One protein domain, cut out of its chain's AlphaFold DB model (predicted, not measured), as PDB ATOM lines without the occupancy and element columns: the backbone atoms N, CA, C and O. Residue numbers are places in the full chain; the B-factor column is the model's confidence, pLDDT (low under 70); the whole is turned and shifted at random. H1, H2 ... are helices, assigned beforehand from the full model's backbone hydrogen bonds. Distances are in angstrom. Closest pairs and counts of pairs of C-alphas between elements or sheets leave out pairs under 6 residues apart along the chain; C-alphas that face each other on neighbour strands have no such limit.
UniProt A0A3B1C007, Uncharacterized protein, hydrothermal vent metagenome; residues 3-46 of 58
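This is residues 3 to 46 of the 58 residues of an uncharacterized protein of hydrothermal vent metagenome (UniProt A0A3B1C007). Two helices meet near their ends as an L, with H1 as the shorter limb and the long H2 as the other, and a tight turn at the corner. Away from that corner both limbs stand free: residues 3 to 11 and residues 24 to 46. The printed part has 44 residues with two named helices, H1 then H2, and no named strand; the class is all helix. It is extended, with a radius of gyration of the C-alphas of 15.7 A, and flat, spanning 44 by 24 by 8 A.

H1, residues 4 to 18, and H2, residues 22 to 46, are close but not clearly touching: their closest C-alphas, those of Ile 15 and Ile 23, are 7.7 A apart. Their lines are about perpendicular, at 75 degrees. In H1 every O i to N i+4 pair is within hydrogen-bond range; in H2, 20 of 21 are.

H1 runs 20.9 A from C-alpha 4 at (129.001, 47.872, 20.099) to C-alpha 18. H2 runs 36.1 A from C-alpha 22 at (142.192, 30.181, 24.078) to C-alpha 46 at (119.193, 24.147, 51.227).

The two C-alphas farthest apart, those of Leu 16 and Asn 46, are 44.0 A apart. The printed part has no cut, and the link from H1 to H2 is tight. Mean pLDDT of the printed part is 89.6; residues 44 to 46 are under 70.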
ATOM      1  N   GLY A   3     130.204  52.575  21.125       90.56
ATOM      2  CA  GLY A   3     129.193  51.670  20.594       90.56
ATOM      3  C   GLY A   3     129.640  50.212  20.638       90.56
ATOM      4  O   GLY A   3     130.793  49.900  20.941       90.56
ATOM      5  N   VAL A   4     128.729  49.315  20.257       94.12
ATOM      6  CA  VAL A   4     129.001  47.872  20.099       94.12
ATOM      7  C   VAL A   4     130.228  47.628  19.210       94.12
ATOM      8  O   VAL A   4     131.012  46.724  19.481       94.12
ATOM      9  N   THR A   5     130.447  48.478  18.203       93.00
ATOM     10  CA  THR A   5     131.606  48.423  17.300       93.00
ATOM     11  C   THR A   5     132.946  48.566  18.025       93.00
ATOM     12  O   THR A   5     133.875  47.824  17.716       93.00
ATOM     13  N   GLU A   6     133.054  49.461  19.012       92.31
ATOM     14  CA  GLU A   6     134.301  49.667  19.764       92.31
ATOM     15  C   GLU A   6     134.634  48.432  20.613       92.31
ATOM     16  O   GLU A   6     135.760  47.939  20.613       92.31
ATOM     17  N   TRP A   7     133.618  47.884  21.288       93.69
ATOM     18  CA  TRP A   7     133.738  46.645  22.057       93.69
ATOM     19  C   TRP A   7     134.127  45.456  21.177       93.69
ATOM     20  O   TRP A   7     134.959  44.641  21.577       93.69
ATOM     21  N   LEU A   8     133.572  45.376  19.964       93.56
ATOM     22  CA  LEU A   8     133.913  44.340  18.993       93.56
ATOM     23  C   LEU A   8     135.376  44.454  18.539       93.56
ATOM     24  O   LEU A   8     136.062  43.439  18.429       93.56
ATOM     25  N   LEU A   9     135.869  45.678  18.324       94.62
ATOM     26  CA  LEU A   9     137.258  45.936  17.942       94.62
ATOM     27  C   LEU A   9     138.235  45.504  19.049       94.62
ATOM     28  O   LEU A   9     139.232  44.837  18.781       94.62
ATOM     29  N   ILE A  10     137.916  45.827  20.307       93.94
ATOM     30  CA  ILE A  10     138.706  45.417  21.478       93.94
ATOM     31  C   ILE A  10     138.714  43.888  21.611       93.94
ATOM     32  O   ILE A  10     139.774  43.284  21.790       93.94
ATOM     33  N   ALA A  11     137.551  43.246  21.470       92.81
ATOM     34  CA  ALA A  11     137.446  41.791  21.494       92.81
ATOM     35  C   ALA A  11     138.262  41.141  20.365       92.81
ATOM     36  O   ALA A  11     138.941  40.143  20.601       92.81
ATOM     37  N   ALA A  12     138.258  41.725  19.163       94.25
ATOM     38  CA  ALA A  12     139.051  41.245  18.036       94.25
ATOM     39  C   ALA A  12     140.564  41.315  18.316       94.25
ATOM     40  O   ALA A  12     141.281  40.358  18.024       94.25
ATOM     41  N   ILE A  13     141.047  42.393  18.943       95.06
ATOM     42  CA  ILE A  13     142.458  42.523  19.351       95.06
ATOM     43  C   ILE A  13     142.828  41.465  20.401       95.06
ATOM     44  O   ILE A  13     143.863  40.809  20.275       95.06
ATOM     45  N   LEU A  14     141.975  41.243  21.406       93.69
ATOM     46  CA  LEU A  14     142.189  40.194  22.410       93.69
ATOM     47  C   LEU A  14     142.217  38.799  21.774       93.69
ATOM     48  O   LEU A  14     143.077  37.983  22.102       93.69
ATOM     49  N   ILE A  15     141.322  38.531  20.823       93.00
ATOM     50  CA  ILE A  15     141.298  37.278  20.065       93.00
ATOM     51  C   ILE A  15     142.564  37.113  19.218       93.00
ATOM     52  O   ILE A  15     143.034  35.989  19.078       93.00
ATOM     53  N   LEU A  16     143.147  38.184  18.678       93.88
ATOM     54  CA  LEU A  16     144.391  38.100  17.909       93.88
ATOM     55  C   LEU A  16     145.607  37.812  18.807       93.88
ATOM     56  O   LEU A  16     146.454  37.003  18.440       93.88
ATOM     57  N   MET A  17     145.671  38.420  19.997       94.00
ATOM     58  CA  MET A  17     146.739  38.176  20.980       94.00
ATOM     59  C   MET A  17     146.670  36.777  21.597       94.00
ATOM     60  O   MET A  17     147.685  36.094  21.716       94.00
ATOM     61  N   PHE A  18     145.482  36.365  22.039       91.44
ATOM     62  CA  PHE A  18     145.299  35.106  22.759       91.44
ATOM     63  C   PHE A  18     144.947  33.942  21.825       91.44
ATOM     64  O   PHE A  18     145.194  32.787  22.163       91.44
ATOM     65  N   GLY A  19     144.406  34.211  20.643       87.69
ATOM     66  CA  GLY A  19     143.851  33.216  19.730       87.69
ATOM     67  C   GLY A  19     142.381  32.907  20.031       87.69
ATOM     68  O   GLY A  19     141.977  32.759  21.190       87.69
ATOM     69  N   ALA A  20     141.579  32.723  18.976       87.19
ATOM     70  CA  ALA A  20     140.140  32.435  19.068       87.19
ATOM     71  C   ALA A  20     139.812  31.175  19.891       87.19
ATOM     72  O   ALA A  20     138.719  31.050  20.432       87.19
ATOM     73  N   THR A  21     140.765  30.253  20.023       88.50
ATOM     74  CA  THR A  21     140.611  28.984  20.746       88.50
ATOM     75  C   THR A  21     141.002  29.059  22.226       88.50
ATOM     76  O   THR A  21     140.625  28.174  22.992       88.50
ATOM     77  N   ARG A  22     141.750  30.082  22.671       88.25
ATOM     78  CA  ARG A  22     142.192  30.181  24.078       88.25
ATOM     79  C   ARG A  22     141.076  30.629  25.010       88.25
ATOM     80  O   ARG A  22     140.909  30.014  26.058       88.25
ATOM     81  N   ILE A  23     140.302  31.638  24.611       89.38
ATOM     82  CA  ILE A  23     139.176  32.152  25.402       89.38
ATOM     83  C   ILE A  23     138.130  31.064  25.700       89.38
ATOM     84  O   ILE A  23     137.849  30.855  26.879       89.38
ATOM     85  N   PRO A  24     137.604  30.301  24.717       86.12
ATOM     86  CA  PRO A  24     136.634  29.243  25.006       86.12
ATOM     87  C   PRO A  24     137.234  28.112  25.847       86.12
ATOM     88  O   PRO A  24     136.565  27.594  26.734       86.12
ATOM     89  N   ARG A  25     138.514  27.765  25.645       90.19
ATOM     90  CA  ARG A  25     139.185  26.720  26.435       90.19
ATOM     91  C   ARG A  25     139.373  27.121  27.904       90.19
ATOM     92  O   ARG A  25     139.256  26.273  28.781       90.19
ATOM     93  N   MET A  26     139.663  28.394  28.171       89.44
ATOM     94  CA  MET A  26     139.748  28.936  29.532       89.44
ATOM     95  C   MET A  26     138.358  29.065  30.168       89.44
ATOM     96  O   MET A  26     138.174  28.674  31.319       89.44
ATOM     97  N   ALA A  27     137.374  29.550  29.408       91.00
ATOM     98  CA  ALA A  27     135.997  29.707  29.866       91.00
ATOM     99  C   ALA A  27     135.322  28.367  30.191       91.00
ATOM    100  O   ALA A  27     134.585  28.295  31.166       91.00
ATOM    101  N   ASP A  28     135.591  27.300  29.433       91.12
ATOM    102  CA  ASP A  28     135.023  25.972  29.692       91.12
ATOM    103  C   ASP A  28     135.471  25.411  31.055       91.12
ATOM    104  O   ASP A  28     134.648  24.952  31.848       91.12
ATOM    105  N   GLY A  29     136.765  25.527  31.379       90.88
ATOM    106  CA  GLY A  29     137.299  25.112  32.681       90.88
ATOM    107  C   GLY A  29     136.815  25.996  33.834       90.88
ATOM    108  O   GLY A  29     136.388  25.492  34.873       90.88
ATOM    109  N   MET A  30     136.824  27.318  33.636       93.62
ATOM    110  CA  MET A  30     136.373  28.279  34.645       93.62
ATOM    111  C   MET A  30     134.866  28.172  34.907       93.62
ATOM    112  O   MET A  30     134.434  28.184  36.056       93.62
ATOM    113  N   GLY A  31     134.063  28.006  33.856       92.31
ATOM    114  CA  GLY A  31     132.611  27.893  33.935       92.31
ATOM    115  C   GLY A  31     132.169  26.648  34.693       92.31
ATOM    116  O   GLY A  31     131.288  26.743  35.541       92.31
ATOM    117  N   LYS A  32     132.823  25.504  34.462       93.38
ATOM    118  CA  LYS A  32     132.573  24.271  35.227       93.38
ATOM    119  C   LYS A  32     132.912  24.437  36.710       93.38
ATOM    120  O   LYS A  32     132.110  24.051  37.554       93.38
ATOM    121  N   GLY A  33     134.051  25.061  37.026       94.50
ATOM    122  CA  GLY A  33     134.457  25.332  38.410       94.50
ATOM    123  C   GLY A  33     133.497  26.274  39.142       94.50
ATOM    124  O   GLY A  33     133.055  25.961  40.244       94.50
ATOM    125  N   ILE A  34     133.111  27.387  38.507       94.62
ATOM    126  CA  ILE A  34     132.143  28.343  39.068       94.62
ATOM    127  C   ILE A  34     130.768  27.685  39.245       94.62
ATOM    128  O   ILE A  34     130.140  27.871  40.282       94.62
ATOM    129  N   ARG A  35     130.306  26.892  38.268       93.50
ATOM    130  CA  ARG A  35     129.026  26.168  38.339       93.50
ATOM    131  C   ARG A  35     128.997  25.221  39.538       93.50
ATOM    132  O   ARG A  35     128.102  25.338  40.363       93.50
ATOM    133  N   ASN A  36     130.013  24.368  39.679       93.75
ATOM    134  CA  ASN A  36     130.111  23.419  40.787       93.75
ATOM    135  C   ASN A  36     130.240  24.123  42.147       93.75
ATOM    136  O   ASN A  36     129.717  23.640  43.143       93.75
ATOM    137  N   PHE A  37     130.926  25.270  42.196       93.62
ATOM    138  CA  PHE A  37     131.031  26.081  43.407       93.62
ATOM    139  C   PHE A  37     129.679  26.680  43.813       93.62
ATOM    140  O   PHE A  37     129.295  26.608  44.975       93.62
ATOM    141  N   ILE A  38     128.924  27.224  42.853       90.69
ATOM    142  CA  ILE A  38     127.574  27.748  43.100       90.69
ATOM    143  C   ILE A  38     126.618  26.623  43.509       90.69
ATOM    144  O   ILE A  38     125.812  26.821  44.414       90.69
ATOM    145  N   ASP A  39     126.696  25.461  42.862       92.62
ATOM    146  CA  ASP A  39     125.830  24.319  43.160       92.62
ATOM    147  C   ASP A  39     126.094  23.771  44.574       92.62
ATOM    148  O   ASP A  39     125.142  23.576  45.326       92.62
ATOM    149  N   ALA A  40     127.361  23.651  44.990       89.69
ATOM    150  CA  ALA A  40     127.723  23.248  46.355       89.69
ATOM    151  C   ALA A  40     127.230  24.253  47.414       89.69
ATOM    152  O   ALA A  40     126.640  23.865  48.418       89.69
ATOM    153  N   LEU A  41     127.381  25.560  47.156       88.31
ATOM    154  CA  LEU A  41     126.860  26.598  48.053       88.31
ATOM    155  C   LEU A  41     125.331  26.551  48.176       88.31
ATOM    156  O   LEU A  41     124.794  26.873  49.236       88.31
ATOM    157  N   LYS A  42     124.621  26.175  47.106       86.62
ATOM    158  CA  LYS A  42     123.162  25.999  47.111       86.62
ATOM    159  C   LYS A  42     122.724  24.748  47.863       86.62
ATOM    160  O   LYS A  42     121.685  24.787  48.511       86.62
ATOM    161  N   GLU A  43     123.481  23.660  47.778       79.81
ATOM    162  CA  GLU A  43     123.210  22.430  48.525       79.81
ATOM    163  C   GLU A  43     123.370  22.658  50.036       79.81
ATOM    164  O   GLU A  43     122.440  22.379  50.793       79.81
ATOM    165  N   ASP A  44     124.457  23.318  50.453       69.38
ATOM    166  CA  ASP A  44     124.698  23.685  51.857       69.38
ATOM    167  C   ASP A  44     123.649  24.671  52.403       69.38
ATOM    168  O   ASP A  44     123.228  24.578  53.558       69.38
ATOM    169  N   SER A  45     123.172  25.608  51.577       64.75
ATOM    170  CA  SER A  45     122.122  26.551  51.993       64.75
ATOM    171  C   SER A  45     120.712  25.947  51.986       64.75
ATOM    172  O   SER A  45     119.839  26.439  52.703       64.75
ATOM    173  N   ASN A  46     120.481  24.847  51.263       58.84
ATOM    174  CA  ASN A  46     119.193  24.147  51.227       58.84
ATOM    175  C   ASN A  46     119.038  23.088  52.338       58.84
ATOM    176  O   ASN A  46     117.921  22.672  52.632       58.84
TER     177      ASN A  46